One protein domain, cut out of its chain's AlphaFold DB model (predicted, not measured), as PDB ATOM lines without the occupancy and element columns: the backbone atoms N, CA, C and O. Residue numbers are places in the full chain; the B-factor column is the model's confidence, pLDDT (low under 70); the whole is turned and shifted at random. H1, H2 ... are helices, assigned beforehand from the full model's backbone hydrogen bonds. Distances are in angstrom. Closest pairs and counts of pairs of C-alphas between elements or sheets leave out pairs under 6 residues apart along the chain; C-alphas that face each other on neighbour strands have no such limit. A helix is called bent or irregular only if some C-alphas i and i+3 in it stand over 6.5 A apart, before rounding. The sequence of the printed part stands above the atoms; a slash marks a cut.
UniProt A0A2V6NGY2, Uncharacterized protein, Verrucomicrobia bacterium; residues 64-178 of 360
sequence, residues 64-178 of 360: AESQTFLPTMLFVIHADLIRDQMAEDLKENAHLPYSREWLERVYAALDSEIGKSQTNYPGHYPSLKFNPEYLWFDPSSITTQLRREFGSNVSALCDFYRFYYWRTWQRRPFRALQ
ATOM      1  N   ALA A  64      35.572 -15.679  19.842       72.44
ATOM      2  CA  ALA A  64      36.491 -16.584  19.157       72.44
ATOM      3  C   ALA A  64      36.833 -17.824  20.004       72.44
ATOM      4  O   ALA A  64      37.055 -18.904  19.448       72.44
ATOM      5  N   GLU A  65      36.833 -17.710  21.336       74.06
ATOM      6  CA  GLU A  65      37.079 -18.856  22.218       74.06
ATOM      7  C   GLU A  65      35.901 -19.835  22.164       74.06
ATOM      8  O   GLU A  65      36.097 -21.035  21.969       74.06
ATOM      9  N   SER A  66      34.664 -19.327  22.203       72.81
ATOM     10  CA  SER A  66      33.463 -20.143  21.997       72.81
ATOM     11  C   SER A  66      33.476 -20.883  20.649       72.81
ATOM     12  O   SER A  66      33.150 -22.071  20.595       72.81
ATOM     13  N   GLN A  67      33.913 -20.229  19.567       76.69
ATOM     14  CA  GLN A  67      33.958 -20.838  18.228       76.69
ATOM     15  C   GLN A  67      35.042 -21.912  18.080       76.69
ATOM     16  O   GLN A  67      34.836 -22.907  17.378       76.69
ATOM     17  N   THR A  68      36.187 -21.728  18.741       85.25
ATOM     18  CA  THR A  68      37.334 -22.645  18.645       85.25
ATOM     19  C   THR A  68      37.301 -23.776  19.662       85.25
ATOM     20  O   THR A  68      38.007 -24.764  19.458       85.25
ATOM     21  N   PHE A  69      36.468 -23.698  20.703       86.12
ATOM     22  CA  PHE A  69      36.442 -24.677  21.790       86.12
ATOM     23  C   PHE A  69      36.236 -26.117  21.303       86.12
ATOM     24  O   PHE A  69      37.079 -26.981  21.544       86.12
ATOM     25  N   LEU A  70      35.136 -26.389  20.589       86.94
ATOM     26  CA  LEU A  70      34.836 -27.743  20.114       86.94
ATOM     27  C   LEU A  70      35.857 -28.231  19.067       86.94
ATOM     28  O   LEU A  70      36.369 -29.334  19.238       86.94
ATOM     29  N   PRO A  71      36.208 -27.462  18.016       91.38
ATOM     30  CA  PRO A  71      37.243 -27.877  17.067       91.38
ATOM     31  C   PRO A  71      38.584 -28.195  17.735       91.38
ATOM     32  O   PRO A  71      39.148 -29.257  17.485       91.38
ATOM     33  N   THR A  72      39.054 -27.323  18.632       93.50
ATOM     34  CA  THR A  72      40.302 -27.541  19.375       93.50
ATOM     35  C   THR A  72      40.213 -28.808  20.219       93.50
ATOM     36  O   THR A  72      41.116 -29.637  20.149       93.50
ATOM     37  N   MET A  73      39.104 -29.020  20.938       92.38
ATOM     38  CA  MET A  73      38.861 -30.240  21.716       92.38
ATOM     39  C   MET A  73      38.953 -31.503  20.860       92.38
ATOM     40  O   MET A  73      39.646 -32.451  21.233       92.38
ATOM     41  N   LEU A  74      38.270 -31.514  19.710       94.38
ATOM     42  CA  LEU A  74      38.277 -32.648  18.789       94.38
ATOM     43  C   LEU A  74      39.694 -32.952  18.300       94.38
ATOM     44  O   LEU A  74      40.053 -34.124  18.203       94.38
ATOM     45  N   PHE A  75      40.497 -31.919  18.049       97.00
ATOM     46  CA  PHE A  75      41.886 -32.065  17.639       97.00
ATOM     47  C   PHE A  75      42.777 -32.605  18.766       97.00
ATOM     48  O   PHE A  75      43.406 -33.646  18.596       97.00
ATOM     49  N   VAL A  76      42.811 -31.954  19.934       96.44
ATOM     50  CA  VAL A  76      43.767 -32.307  20.999       96.44
ATOM     51  C   VAL A  76      43.461 -33.648  21.658       96.44
ATOM     52  O   VAL A  76      44.383 -34.389  21.975       96.44
ATOM     53  N   ILE A  77      42.185 -34.010  21.828       95.12
ATOM     54  CA  ILE A  77      41.805 -35.302  22.425       95.12
ATOM     55  C   ILE A  77      42.158 -36.474  21.503       95.12
ATOM     56  O   ILE A  77      42.421 -37.575  21.982       95.12
ATOM     57  N   HIS A  78      42.156 -36.247  20.189       97.00
ATOM     58  CA  HIS A  78      42.437 -37.267  19.175       97.00
ATOM     59  C   HIS A  78      43.805 -37.056  18.518       97.00
ATOM     60  O   HIS A  78      44.035 -37.555  17.417       97.00
ATOM     61  N   ALA A  79      44.699 -36.308  19.172       97.38
ATOM     62  CA  ALA A  79      45.978 -35.882  18.619       97.38
ATOM     63  C   ALA A  79      46.853 -37.057  18.159       97.38
ATOM     64  O   ALA A  79      47.461 -36.972  17.097       97.38
ATOM     65  N   ASP A  80      46.873 -38.171  18.896       96.56
ATOM     66  CA  ASP A  80      47.603 -39.386  18.516       96.56
ATOM     67  C   ASP A  80      47.064 -39.998  17.212       96.56
ATOM     68  O   ASP A  80      47.823 -40.277  16.283       96.56
ATOM     69  N   LEU A  81      45.741 -40.149  17.107       97.44
ATOM     70  CA  LEU A  81      45.081 -40.697  15.926       97.44
ATOM     71  C   LEU A  81      45.187 -39.756  14.719       97.44
ATOM     72  O   LEU A  81      45.295 -40.219  13.584       97.44
ATOM     73  N   ILE A  82      45.129 -38.444  14.954       98.31
ATOM     74  CA  ILE A  82      45.300 -37.417  13.924       98.31
ATOM     75  C   ILE A  82      46.738 -37.413  13.423       98.31
ATOM     76  O   ILE A  82      46.947 -37.465  12.215       98.31
ATOM     77  N   ARG A  83      47.727 -37.442  14.321       98.12
ATOM     78  CA  ARG A  83      49.141 -37.568  13.958       98.12
ATOM     79  C   ARG A  83      49.373 -38.804  13.088       98.12
ATOM     80  O   ARG A  83      49.997 -38.703  12.032       98.12
ATOM     81  N   ASP A  84      48.845 -39.956  13.493       97.75
ATOM     82  CA  ASP A  84      49.002 -41.200  12.736       97.75
ATOM     83  C   ASP A  84      48.324 -41.139  11.354       97.75
ATOM     84  O   ASP A  84      48.796 -41.775  10.405       97.75
ATOM     85  N   GLN A  85      47.220 -40.392  11.228       98.06
ATOM     86  CA  GLN A  85      46.567 -40.135   9.944       98.06
ATOM     87  C   GLN A  85      47.389 -39.181   9.070       98.06
ATOM     88  O   GLN A  85      47.551 -39.443   7.882       98.06
ATOM     89  N   MET A  86      47.945 -38.112   9.648       98.12
ATOM     90  CA  MET A  86      48.833 -37.182   8.945       98.12
ATOM     91  C   MET A  86      50.065 -37.903   8.389       98.12
ATOM     92  O   MET A  86      50.416 -37.696   7.231       98.12
ATOM     93  N   ALA A  87      50.682 -38.796   9.172       97.88
ATOM     94  CA  ALA A  87      51.819 -39.600   8.725       97.88
ATOM     95  C   ALA A  87      51.483 -40.452   7.489       97.88
ATOM     96  O   ALA A  87      52.277 -40.552   6.554       97.88
ATOM     97  N   GLU A  88      50.303 -41.069   7.480       97.31
ATOM     98  CA  GLU A  88      49.841 -41.899   6.366       97.31
ATOM     99  C   GLU A  88      49.502 -41.062   5.137       97.31
ATOM    100  O   GLU A  88      49.941 -41.395   4.042       97.31
ATOM    101  N   ASP A  89      48.832 -39.926   5.316       97.12
ATOM    102  CA  ASP A  89      48.545 -38.998   4.222       97.12
ATOM    103  C   ASP A  89      49.827 -38.492   3.540       97.12
ATOM    104  O   ASP A  89      49.900 -38.423   2.309       97.12
ATOM    105  N   LEU A  90      50.852 -38.171   4.336       97.19
ATOM    106  CA  LEU A  90      52.173 -37.770   3.853       97.19
ATOM    107  C   LEU A  90      52.902 -38.923   3.155       97.19
ATOM    108  O   LEU A  90      53.595 -38.702   2.161       97.19
ATOM    109  N   LYS A  91      52.746 -40.158   3.632       96.88
ATOM    110  CA  LYS A  91      53.330 -41.343   2.991       96.88
ATOM    111  C   LYS A  91      52.662 -41.655   1.648       96.88
ATOM    112  O   LYS A  91      53.347 -42.006   0.694       96.88
ATOM    113  N   GLU A  92      51.343 -41.516   1.572       94.75
ATOM    114  CA  GLU A  92      50.540 -41.839   0.387       94.75
ATOM    115  C   GLU A  92      50.517 -40.726  -0.668       94.75
ATOM    116  O   GLU A  92      49.959 -40.930  -1.743       94.75
ATOM    117  N   ASN A  93      51.118 -39.561  -0.395       91.88
ATOM    118  CA  ASN A  93      50.962 -38.363  -1.229       91.88
ATOM    119  C   ASN A  93      49.478 -38.017  -1.455       91.88
ATOM    120  O   ASN A  93      49.051 -37.742  -2.578       91.88
ATOM    121  N   ALA A  94      48.674 -38.062  -0.391       92.50
ATOM    122  CA  ALA A  94      47.247 -37.796  -0.494       92.50
ATOM    123  C   ALA A  94      46.976 -36.386  -1.051       92.50
ATOM    124  O   ALA A  94      47.617 -35.410  -0.664       92.50
ATOM    125  N   HIS A  95      45.976 -36.263  -1.927       92.19
ATOM    126  CA  HIS A  95      45.529 -34.964  -2.423       92.19
ATOM    127  C   HIS A  95      44.700 -34.248  -1.345       92.19
ATOM    128  O   HIS A  95      43.552 -34.618  -1.081       92.19
ATOM    129  N   LEU A  96      45.289 -33.233  -0.709       94.19
ATOM    130  CA  LEU A  96      44.727 -32.514   0.437       94.19
ATOM    131  C   LEU A  96      44.606 -31.009   0.150       94.19
ATOM    132  O   LEU A  96      45.347 -30.487  -0.679       94.19
ATOM    133  N   PRO A  97      43.711 -30.287   0.852       93.56
ATOM    134  CA  PRO A  97      43.581 -28.832   0.712       93.56
ATOM    135  C   PRO A  97      44.754 -28.045   1.328       93.56
ATOM    136  O   PRO A  97      44.772 -26.820   1.253       93.56
ATOM    137  N   TYR A  98      45.724 -28.731   1.936       93.94
ATOM    138  CA  TYR A  98      46.907 -28.145   2.561       93.94
ATOM    139  C   TYR A  98      48.163 -28.564   1.799       93.94
ATOM    140  O   TYR A  98      48.245 -29.696   1.317       93.94
ATOM    141  N   SER A  99      49.155 -27.673   1.705       94.38
ATOM    142  CA  SER A  99      50.412 -28.006   1.033       94.38
ATOM    143  C   SER A  99      51.172 -29.084   1.806       94.38
ATOM    144  O   SER A  99      51.178 -29.111   3.040       94.38
ATOM    145  N   ARG A 100      51.837 -29.976   1.065       95.00
ATOM    146  CA  ARG A 100      52.610 -31.081   1.639       95.00
ATOM    147  C   ARG A 100      53.676 -30.580   2.615       95.00
ATOM    148  O   ARG A 100      53.736 -31.064   3.735       95.00
ATOM    149  N   GLU A 101      54.451 -29.575   2.214       95.31
ATOM    150  CA  GLU A 101      55.509 -28.985   3.046       95.31
ATOM    151  C   GLU A 101      54.969 -28.436   4.372       95.31
ATOM    152  O   GLU A 101      55.572 -28.616   5.429       95.31
ATOM    153  N   TRP A 102      53.806 -27.777   4.336       95.94
ATOM    154  CA  TRP A 102      53.168 -27.275   5.548       95.94
ATOM    155  C   TRP A 102      52.700 -28.427   6.442       95.94
ATOM    156  O   TRP A 102      52.988 -28.429   7.638       95.94
ATOM    157  N   LEU A 103      52.058 -29.449   5.867       96.75
ATOM    158  CA  LEU A 103      51.616 -30.629   6.611       96.75
ATOM    159  C   LEU A 103      52.769 -31.413   7.241       96.75
ATOM    160  O   LEU A 103      52.614 -31.886   8.363       96.75
ATOM    161  N   GLU A 104      53.914 -31.533   6.565       97.38
ATOM    162  CA  GLU A 104      55.116 -32.168   7.119       97.38
ATOM    163  C   GLU A 104      55.601 -31.432   8.374       97.38
ATOM    164  O   GLU A 104      55.894 -32.073   9.387       97.38
ATOM    165  N   ARG A 105      55.599 -30.089   8.359       97.50
ATOM    166  CA  ARG A 105      55.937 -29.283   9.543       97.50
ATOM    167  C   ARG A 105      54.930 -29.454  10.673       97.50
ATOM    168  O   ARG A 105      55.344 -29.651  11.814       97.50
ATOM    169  N   VAL A 106      53.628 -29.404  10.378       97.44
ATOM    170  CA  VAL A 106      52.587 -29.568  11.409       97.44
ATOM    171  C   VAL A 106      52.625 -30.972  12.007       97.44
ATOM    172  O   VAL A 106      52.504 -31.116  13.220       97.44
ATOM    173  N   TYR A 107      52.841 -32.004  11.186       98.19
ATOM    174  CA  TYR A 107      53.015 -33.379  11.650       98.19
ATOM    175  C   TYR A 107      54.201 -33.496  12.617       98.19
ATOM    176  O   TYR A 107      54.037 -34.018  13.718       98.19
ATOM    177  N   ALA A 108      55.370 -32.971  12.234       97.88
ATOM    178  CA  ALA A 108      56.568 -33.023  13.067       97.88
ATOM    179  C   ALA A 108      56.385 -32.265  14.393       97.88
ATOM    180  O   ALA A 108      56.789 -32.751  15.450       97.88
ATOM    181  N   ALA A 109      55.732 -31.098  14.351       97.56
ATOM    182  CA  ALA A 109      55.406 -30.331  15.546       97.56
ATOM    183  C   ALA A 109      54.435 -31.098  16.458       97.56
ATOM    184  O   ALA A 109      54.698 -31.240  17.649       97.56
ATOM    185  N   LEU A 110      53.350 -31.657  15.909       98.19
ATOM    186  CA  LEU A 110      52.375 -32.435  16.674       98.19
ATOM    187  C   LEU A 110      53.009 -33.668  17.333       98.19
ATOM    188  O   LEU A 110      52.769 -33.911  18.514       98.19
ATOM    189  N   ASP A 111      53.828 -34.429  16.602       98.06
ATOM    190  CA  ASP A 111      54.520 -35.600  17.152       98.06
ATOM    191  C   ASP A 111      55.490 -35.212  18.279       98.06
ATOM    192  O   ASP A 111      55.486 -35.833  19.345       98.06
ATOM    193  N   SER A 112      56.245 -34.123  18.095       97.56
ATOM    194  CA  SER A 112      57.139 -33.594  19.128       97.56
ATOM    195  C   SER A 112      56.381 -33.172  20.391       97.56
ATOM    196  O   SER A 112      56.774 -33.552  21.494       97.56
ATOM    197  N   GLU A 113      55.277 -32.435  20.253       97.62
ATOM    198  CA  GLU A 113      54.468 -31.973  21.388       97.62
ATOM    199  C   GLU A 113      53.771 -33.135  22.118       97.62
ATOM    200  O   GLU A 113      53.714 -33.147  23.351       97.62
ATOM    201  N   ILE A 114      53.311 -34.166  21.394       96.81
ATOM    202  CA  ILE A 114      52.808 -35.407  22.007       96.81
ATOM    203  C   ILE A 114      53.918 -36.067  22.833       96.81
ATOM    204  O   ILE A 114      53.682 -36.398  24.000       96.81
ATOM    205  N   GLY A 115      55.127 -36.201  22.274       95.75
ATOM    206  CA  GLY A 115      56.287 -36.762  22.970       95.75
ATOM    207  C   GLY A 115      56.658 -35.985  24.238       95.75
ATOM    208  O   GLY A 115      56.825 -36.580  25.302       95.75
ATOM    209  N   LYS A 116      56.687 -34.648  24.179       95.50
ATOM    210  CA  LYS A 116      56.914 -33.796  25.362       95.50
ATOM    211  C   LYS A 116      55.858 -34.026  26.438       95.50
ATOM    212  O   LYS A 116      56.195 -34.164  27.613       95.50
ATOM    213  N   SER A 117      54.586 -34.111  26.047       95.00
ATOM    214  CA  SER A 117      53.490 -34.331  26.994       95.00
ATOM    215  C   SER A 117      53.601 -35.684  27.712       95.00
ATOM    216  O   SER A 117      53.286 -35.779  28.896       95.00
ATOM    217  N   GLN A 118      54.102 -36.711  27.018       93.50
ATOM    218  CA  GLN A 118      54.349 -38.042  27.570       93.50
ATOM    219  C   GLN A 118      55.455 -38.034  28.620       93.50
ATOM    220  O   GLN A 118      55.315 -38.668  29.665       93.50
ATOM    221  N   THR A 119      56.541 -37.311  28.344       92.00
ATOM    222  CA  THR A 119      57.686 -37.197  29.250       92.00
ATOM    223  C   THR A 119      57.371 -36.335  30.469       92.00
ATOM    224  O   THR A 119      57.720 -36.711  31.585       92.00
ATOM    225  N   ASN A 120      56.696 -35.201  30.273       90.12
ATOM    226  CA  ASN A 120      56.477 -34.213  31.331       90.12
ATOM    227  C   ASN A 120      55.270 -34.542  32.224       90.12
ATOM    228  O   ASN A 120      55.247 -34.151  33.388       90.12
ATOM    229  N   TYR A 121      54.273 -35.266  31.698       88.50
ATOM    230  CA  TYR A 121      53.031 -35.588  32.411       88.50
ATOM    231  C   TYR A 121      52.663 -37.078  32.300       88.50
ATOM    232  O   TYR A 121      51.563 -37.418  31.843       88.50
ATOM    233  N   PRO A 122      53.562 -37.994  32.706       87.81
ATOM    234  CA  PRO A 122      53.323 -39.422  32.575       87.81
ATOM    235  C   PRO A 122      52.101 -39.849  33.397       87.81
ATOM    236  O   PRO A 122      51.966 -39.511  34.571       87.81
ATOM    237  N   GLY A 123      51.200 -40.612  32.773       83.12
ATOM    238  CA  GLY A 123      50.057 -41.222  33.460       83.12
ATOM    239  C   GLY A 123      48.920 -40.272  33.850       83.12
ATOM    240  O   GLY A 123      48.012 -40.717  34.541       83.12
ATOM    241  N   HIS A 124      48.921 -39.006  33.404       84.56
ATOM    242  CA  HIS A 124      47.806 -38.086  33.678       84.56
ATOM    243  C   HIS A 124      46.509 -38.535  32.978       84.56
ATOM    244  O   HIS A 124      45.442 -38.535  33.582       84.56
ATOM    245  N   TYR A 125      46.627 -38.982  31.724       87.75
ATOM    246  CA  TYR A 125      45.549 -39.602  30.944       87.75
ATOM    247  C   TYR A 125      45.996 -40.998  30.475       87.75
ATOM    248  O   TYR A 125      46.466 -41.151  29.338       87.75
ATOM    249  N   PRO A 126      45.931 -42.027  31.345       85.94
ATOM    250  CA  PRO A 126      46.408 -43.377  31.039       85.94
ATOM    251  C   PRO A 126      45.852 -43.963  29.738       85.94
ATOM    252  O   PRO A 126      46.568 -44.660  29.014       85.94
ATOM    253  N   SER A 127      44.590 -43.676  29.414       88.56
ATOM    254  CA  SER A 127      43.937 -44.242  28.232       88.56
ATOM    255  C   SER A 127      44.395 -43.629  26.908       88.56
ATOM    256  O   SER A 127      44.439 -44.330  25.892       88.56
ATOM    257  N   LEU A 128      44.745 -42.340  26.929       89.88
ATOM    258  CA  LEU A 128      45.247 -41.595  25.775       89.88
ATOM    259  C   LEU A 128      46.764 -41.735  25.637       89.88
ATOM    260  O   LEU A 128      47.286 -41.660  24.532       89.88
ATOM    261  N   LYS A 129      47.471 -42.007  26.742       91.62
ATOM    262  CA  LYS A 129      48.939 -42.083  26.816       91.62
ATOM    263  C   LYS A 129      49.643 -40.770  26.472       91.62
ATOM    264  O   LYS A 129      50.810 -40.807  26.116       91.62
ATOM    265  N   PHE A 130      48.964 -39.635  26.530       94.25
ATOM    266  CA  PHE A 130      49.528 -38.293  26.364       94.25
ATOM    267  C   PHE A 130      48.609 -37.300  27.084       94.25
ATOM    268  O   PHE A 130      47.478 -37.657  27.416       94.25
ATOM    269  N   ASN A 131      49.068 -36.073  27.350       93.69
ATOM    270  CA  ASN A 131      48.249 -35.079  28.048       93.69
ATOM    271  C   ASN A 131      47.590 -34.091  27.055       93.69
ATOM    272  O   ASN A 131      48.280 -33.204  26.550       93.69
ATOM    273  N   PRO A 132      46.273 -34.192  26.776       94.00
ATOM    274  CA  PRO A 132      45.577 -33.265  25.883       94.00
ATOM    275  C   PRO A 132      45.450 -31.847  26.459       94.00
ATOM    276  O   PRO A 132      45.354 -30.898  25.686       94.00
ATOM    277  N   GLU A 133      45.477 -31.673  27.785       91.44
ATOM    278  CA  GLU A 133      45.445 -30.340  28.406       91.44
ATOM    279  C   GLU A 133      46.744 -29.580  28.151       91.44
ATOM    280  O   GLU A 133      46.702 -28.381  27.900       91.44
ATOM    281  N   TYR A 134      47.880 -30.282  28.125       93.62
ATOM    282  CA  TYR A 134      49.150 -29.694  27.699       93.62
ATOM    283  C   TYR A 134      49.064 -29.210  26.247       93.62
ATOM    284  O   TYR A 134      49.382 -28.060  25.962       93.62
ATOM    285  N   LEU A 135      48.550 -30.048  25.337       95.94
ATOM    286  CA  LEU A 135      48.405 -29.677  23.924       95.94
ATOM    287  C   LEU A 135      47.444 -28.503  23.699       95.94
ATOM    288  O   LEU A 135      47.549 -27.832  22.673       95.94
ATOM    289  N   TRP A 136      46.506 -28.274  24.618       93.38
ATOM    290  CA  TRP A 136      45.551 -27.171  24.547       93.38
ATOM    291  C   TRP A 136      46.095 -25.893  25.193       93.38
ATOM    292  O   TRP A 136      46.083 -24.834  24.574       93.38
ATOM    293  N   PHE A 137      46.535 -25.965  26.445       88.81
ATOM    294  CA  PHE A 137      46.731 -24.777  27.275       88.81
ATOM    295  C   PHE A 137      48.188 -24.349  27.417       88.81
ATOM    296  O   PHE A 137      48.440 -23.214  27.820       88.81
ATOM    297  N   ASP A 138      49.153 -25.216  27.099       90.81
ATOM    298  CA  ASP A 138      50.555 -24.838  27.232       90.81
ATOM    299  C   ASP A 138      50.933 -23.764  26.187       90.81
ATOM    300  O   ASP A 138      50.612 -23.923  25.002       90.81
ATOM    301  N   PRO A 139      51.633 -22.677  26.568       88.12
ATOM    302  CA  PRO A 139      52.014 -21.605  25.640       88.12
ATOM    303  C   PRO A 139      52.942 -22.038  24.494       88.12
ATOM    304  O   PRO A 139      53.082 -21.314  23.502       88.12
ATOM    305  N   SER A 140      53.615 -23.182  24.642       89.69
ATOM    306  CA  SER A 140      54.479 -23.787  23.625       89.69
ATOM    307  C   SER A 140      53.781 -24.866  22.792       89.69
ATOM    308  O   SER A 140      54.351 -25.321  21.801       89.69
ATOM    309  N   SER A 141      52.538 -25.218  23.129       93.81
ATOM    310  CA  SER A 141      51.794 -26.312  22.505       93.81
ATOM    311  C   SER A 141      51.479 -26.111  21.022       93.81
ATOM    312  O   SER A 141      51.433 -24.994  20.492       93.81
ATOM    313  N   ILE A 142      51.145 -27.223  20.363       96.44
ATOM    314  CA  ILE A 142      50.718 -27.262  18.963       96.44
ATOM    315  C   ILE A 142      49.504 -26.365  18.677       96.44
ATOM    316  O   ILE A 142      49.427 -25.761  17.609       96.44
ATOM    317  N   THR A 143      48.560 -26.225  19.613       94.69
ATOM    318  CA  THR A 143      47.383 -25.366  19.400       94.69
ATOM    319  C   THR A 143      47.763 -23.891  19.388       94.69
ATOM    320  O   THR A 143      47.293 -23.150  18.525       94.69
ATOM    321  N   THR A 144      48.678 -23.473  20.267       93.12
ATOM    322  CA  THR A 144      49.211 -22.106  20.270       93.12
ATOM    323  C   THR A 144      50.027 -21.828  19.008       93.12
ATOM    324  O   THR A 144      49.888 -20.757  18.414       93.12
ATOM    325  N   GLN A 145      50.839 -22.788  18.555       95.31
ATOM    326  CA  GLN A 145      51.593 -22.678  17.301       95.31
ATOM    327  C   GLN A 145      50.655 -22.512  16.097       95.31
ATOM    328  O   GLN A 145      50.782 -21.540  15.355       95.31
ATOM    329  N   LEU A 146      49.655 -23.387  15.953       95.44
ATOM    330  CA  LEU A 146      48.676 -23.307  14.865       95.44
ATOM    331  C   LEU A 146      47.848 -22.020  14.935       95.44
ATOM    332  O   LEU A 146      47.635 -21.377  13.912       95.44
ATOM    333  N   ARG A 147      47.444 -21.572  16.128       93.19
ATOM    334  CA  ARG A 147      46.746 -20.288  16.287       93.19
ATOM    335  C   ARG A 147      47.596 -19.112  15.788       93.19
ATOM    336  O   ARG A 147      47.053 -18.201  15.174       93.19
ATOM    337  N   ARG A 148      48.920 -19.136  15.995       92.81
ATOM    338  CA  ARG A 148      49.838 -18.123  15.438       92.81
ATOM    339  C   ARG A 148      49.963 -18.230  13.919       92.81
ATOM    340  O   ARG A 148      49.933 -17.200  13.258       92.81
ATOM    341  N   GLU A 149      50.077 -19.440  13.371       93.81
ATOM    342  CA  GLU A 149      50.201 -19.648  11.919       93.81
ATOM    343  C   GLU A 149      48.936 -19.241  11.147       93.81
ATOM    344  O   GLU A 149      49.030 -18.600  10.103       93.81
ATOM    345  N   PHE A 150      47.750 -19.566  11.669       92.25
ATOM    346  CA  PHE A 150      46.470 -19.173  11.067       92.25
ATOM    347  C   PHE A 150      46.081 -17.711  11.370       92.25
ATOM    348  O   PHE A 150      45.204 -17.154  10.703       92.25
ATOM    349  N   GLY A 151      46.731 -17.071  12.348       89.44
ATOM    350  CA  GLY A 151      46.535 -15.665  12.694       89.44
ATOM    351  C   GLY A 151      45.079 -15.332  13.035       89.44
ATOM    352  O   GLY A 151      44.467 -15.951  13.902       89.44
ATOM    353  N   SER A 152      44.508 -14.341  12.345       85.62
ATOM    354  CA  SER A 152      43.107 -13.930  12.525       85.62
ATOM    355  C   SER A 152      42.093 -14.845  11.828       85.62
ATOM    356  O   SER A 152      40.887 -14.668  12.015       85.62
ATOM    357  N   ASN A 153      42.536 -15.832  11.039       91.75
ATOM    358  CA  ASN A 153      41.646 -16.728  10.303       91.75
ATOM    359  C   ASN A 153      41.178 -17.911  11.168       91.75
ATOM    360  O   ASN A 153      41.529 -19.072  10.948       91.75
ATOM    361  N   VAL A 154      40.343 -17.593  12.158       89.00
ATOM    362  CA  VAL A 154      39.767 -18.559  13.105       89.00
ATOM    363  C   VAL A 154      38.947 -19.643  12.397       89.00
ATOM    364  O   VAL A 154      38.974 -20.801  12.814       89.00
ATOM    365  N   SER A 155      38.256 -19.298  11.303       90.94
ATOM    366  CA  SER A 155      37.478 -20.269  10.524       90.94
ATOM    367  C   SER A 155      38.378 -21.340   9.917       90.94
ATOM    368  O   SER A 155      38.135 -22.520  10.143       90.94
ATOM    369  N   ALA A 156      39.454 -20.944   9.228       93.69
ATOM    370  CA  ALA A 156      40.371 -21.893   8.597       93.69
ATOM    371  C   ALA A 156      41.070 -22.800   9.622       93.69
ATOM    372  O   ALA A 156      41.243 -23.992   9.368       93.69
ATOM    373  N   LEU A 157      41.401 -22.272  10.806       95.12
ATOM    374  CA  LEU A 157      41.920 -23.078  11.914       95.12
ATOM    375  C   LEU A 157      40.903 -24.140  12.364       95.12
ATOM    376  O   LEU A 157      41.239 -25.316  12.520       95.12
ATOM    377  N   CYS A 158      39.643 -23.740  12.552       93.50
ATOM    378  CA  CYS A 158      38.581 -24.669  12.928       93.50
ATOM    379  C   CYS A 158      38.324 -25.719  11.840       93.50
ATOM    380  O   CYS A 158      38.056 -26.879  12.160       93.50
ATOM    381  N   ASP A 159      38.406 -25.327  10.571       95.44
ATOM    382  CA  ASP A 159      38.243 -26.223   9.431       95.44
ATOM    383  C   ASP A 159      39.388 -27.233   9.357       95.44
ATOM    384  O   ASP A 159      39.126 -28.413   9.133       95.44
ATOM    385  N   PHE A 160      40.626 -26.832   9.661       97.12
ATOM    386  CA  PHE A 160      41.760 -27.748   9.804       97.12
ATOM    387  C   PHE A 160      41.531 -28.797  10.896       97.12
ATOM    388  O   PHE A 160      41.660 -29.999  10.640       97.12
ATOM    389  N   TYR A 161      41.116 -28.370  12.089       96.94
ATOM    390  CA  TYR A 161      40.825 -29.287  13.191       96.94
ATOM    391  C   TYR A 161      39.701 -30.272  12.860       96.94
ATOM    392  O   TYR A 161      39.850 -31.482  13.057       96.94
ATOM    393  N   ARG A 162      38.583 -29.782  12.309       96.19
ATOM    394  CA  ARG A 162      37.452 -30.631  11.905       96.19
ATOM    395  C   ARG A 162      37.823 -31.571  10.763       96.19
ATOM    396  O   ARG A 162      37.416 -32.732  10.787       96.19
ATOM    397  N   PHE A 163      38.595 -31.082   9.792       97.44
ATOM    398  CA  PHE A 163      39.051 -31.860   8.647       97.44
ATOM    399  C   PHE A 163      39.810 -33.099   9.106       97.44
ATOM    400  O   PHE A 163      39.425 -34.209   8.744       97.44
ATOM    401  N   TYR A 164      40.839 -32.931   9.940       97.62
ATOM    402  CA  TYR A 164      41.645 -34.065  10.384       97.62
ATOM    403  C   TYR A 164      40.898 -34.990  11.339       97.62
ATOM    404  O   TYR A 164      41.013 -36.205  11.200       97.62
ATOM    405  N   TYR A 165      40.061 -34.450  12.229       97.00
ATOM    406  CA  TYR A 165      39.185 -35.278  13.055       97.00
ATOM    407  C   TYR A 165      38.310 -36.205  12.198       97.00
ATOM    408  O   TYR A 165      38.313 -37.424  12.383       97.00
ATOM    409  N   TRP A 166      37.587 -35.651  11.220       97.00
ATOM    410  CA  TRP A 166      36.686 -36.442  10.385       97.00
ATOM    411  C   TRP A 166      37.439 -37.380   9.443       97.00
ATOM    412  O   TRP A 166      37.043 -38.531   9.258       97.00
ATOM    413  N   ARG A 167      38.571 -36.929   8.900       96.75
ATOM    414  CA  ARG A 167      39.441 -37.754   8.063       96.75
ATOM    415  C   ARG A 167      39.950 -38.984   8.813       96.75
ATOM    416  O   ARG A 167      39.911 -40.077   8.254       96.75
ATOM    417  N   THR A 168      40.340 -38.839  10.078       96.75
ATOM    418  CA  THR A 168      40.719 -39.965  10.942       96.75
ATOM    419  C   THR A 168      39.562 -40.946  11.135       96.75
ATOM    420  O   THR A 168      39.771 -42.153  11.036       96.75
ATOM    421  N   TRP A 169      38.330 -40.472  11.340       95.62
ATOM    422  CA  TRP A 169      37.160 -41.358  11.420       95.62
ATOM    423  C   TRP A 169      36.895 -42.121  10.118       95.62
ATOM    424  O   TRP A 169      36.544 -43.299  10.160       95.62
ATOM    425  N   GLN A 170      37.095 -41.479   8.967       96.50
ATOM    426  CA  GLN A 170      36.888 -42.094   7.654       96.50
ATOM    427  C   GLN A 170      37.972 -43.113   7.291       96.50
ATOM    428  O   GLN A 170      37.670 -44.171   6.745       96.50
ATOM    429  N   ARG A 171      39.240 -42.786   7.558       96.81
ATOM    430  CA  ARG A 171      40.399 -43.579   7.123       96.81
ATOM    431  C   ARG A 171      40.860 -44.590   8.168       96.81
ATOM    432  O   ARG A 171      41.384 -45.639   7.808       96.81
ATOM    433  N   ARG A 172      40.611 -44.327   9.453       95.38
ATOM    434  CA  ARG A 172      41.015 -45.177  10.586       95.38
ATOM    435  C   ARG A 172      39.848 -45.496  11.536       95.38
ATOM    436  O   ARG A 172      40.017 -45.396  12.758       95.38
ATOM    437  N   PRO A 173      38.684 -45.962  11.032       95.56
ATOM    438  CA  PRO A 173      37.497 -46.186  11.859       95.56
ATOM    439  C   PRO A 173      37.754 -47.186  12.990       95.56
ATOM    440  O   PRO A 173      37.327 -46.969  14.120       95.56
ATOM    441  N   PHE A 174      38.526 -48.248  12.738       96.38
ATOM    442  CA  PHE A 174      38.846 -49.245  13.764       96.38
ATOM    443  C   PHE A 174      39.672 -48.674  14.922       96.38
ATOM    444  O   PHE A 174      39.450 -49.047  16.070       96.38
ATOM    445  N   ARG A 175      40.601 -47.745  14.655       94.94
ATOM    446  CA  ARG A 175      41.403 -47.098  15.707       94.94
ATOM    447  C   ARG A 175      40.569 -46.105  16.514       94.94
ATOM    448  O   ARG A 175      40.683 -46.079  17.738       94.94
ATOM    449  N   ALA A 176      39.692 -45.354  15.849       94.00
ATOM    450  CA  ALA A 176      38.735 -44.478  16.519       94.00
ATOM    451  C   ALA A 176      37.771 -45.280  17.418       94.00
ATOM    452  O   ALA A 176      37.606 -44.959  18.595       94.00
ATOM    453  N   LEU A 177      37.231 -46.400  16.922       95.19
ATOM    454  CA  LEU A 177      36.407 -47.320  17.712       95.19
ATOM    455  C   LEU A 177      37.188 -47.968  18.862       95.19
ATOM    456  O   LEU A 177      36.652 -48.102  19.959       95.19
ATOM    457  N   GLN A 178      38.463 -48.314  18.662       95.38
ATOM    458  CA  GLN A 178      39.326 -48.812  19.736       95.38
ATOM    459  C   GLN A 178      39.487 -47.766  20.847       95.38
ATOM    460  O   GLN A 178      39.456 -48.114  22.028       95.38
TER     461      GLN A 178
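What this domain is: This is residues 64 to 178 of the 360 residues of an uncharacterized protein of Verrucomicrobia bacterium (UniProt A0A2V6NGY2). Two pairs of helices lie crosswise: H1 and H6 run side by side, H2 and H3 form a helical hairpin, and H2 crosses H6 close to a right angle. Two short helices, H4 and H5, lie between H3 and the pair of H1 and H6, and short H7 turns off at the end of H6. The printed part has 115 residues with seven named helices, H1 to H7 in order along the chain, and no named strand; the class is all helix, part aligned and part crossed in its packing. It is compact, with a radius of gyration of the C-alphas of 13.5 A and spans of 37 by 34 by 24 A.

Where its parts are: H1, residues 64 to 77, begins at C-alpha 64 (36.491, -16.584, 19.157) and is 19.7 A long; it is irregular, with C-alphas 67 and 70 7.2 A apart. H2, residues 79 to 92, is also 19.7 A long. H3, residues 100 to 120, is the longest at 30.1 A and begins at C-alpha 100 (52.610, -31.081, 1.639). H4 holds residues 132 to 137 and H5 residues 142 to 150, 12.1 A long. H6, residues 154 to 171, is 25.7 A long. H7, residues 173 to 178, ends at C-alpha 178 (39.326, -48.812, 19.736).

How they stand to each other: H1 touches H6 at a shallow tilt of 27 degrees, the same way; their closest C-alphas, of Phe 75 and Tyr 161, are 5.4 A apart. With residues 72 to 77 alone H1 touches H4, closest at the C-alphas of Val 76 and Pro 132, 5.3 A. H2 and H3 touch as a hairpin, opposite ways at a shallow tilt of 33 degrees, only just short of steep; the closest C-alphas, of Arg 83 and Tyr 107, are 6.2 A apart. H2 touches H6 with residues 81 to 86 alone, about perpendicular at 77 degrees, closest at the C-alphas of Gln 85 and Thr 168, 5.9 A. H3 touches H4 with residues 113 to 117 alone, about perpendicular at 77 degrees, closest at the C-alphas of Ser 117 and Tyr 134, 6.4 A. H3 and H5 only just touch, with 3 pairs of C-alphas within 8 A, the closest those of Leu 110 and Ile 142, 5.9 A. H4 and H5 touch only at the corner by their link, closest at the C-alphas of Trp 136 and Thr 143, 5.8 A. H5 touches H6 at a steep tilt of 55 degrees, opposite ways, closest at the C-alphas of Phe 150 and Leu 157, 6.1 A. H7 is close to H6 but not clearly touching; the closest C-alphas, of Trp 169 and Ala 176, are 6.2 A apart. Among the pairs that stay apart are H1 and H3, and H3 and H6. Every O i to N i+4 pair is within hydrogen-bond range in H2, H3, H4, H5, H6 and H7; in H1, 8 of 10 are.

The domain as a whole: The two C-alphas farthest apart, of His 95 and Gly 123, are 36.7 A from each other. The printed part has no cut. The link from H3 to H4, 11 residues, is long; that from H2 to H3, 7 residues, is short, and the other four are tight. The mean pLDDT of the printed part is 93.4, and no printed residue is under 70.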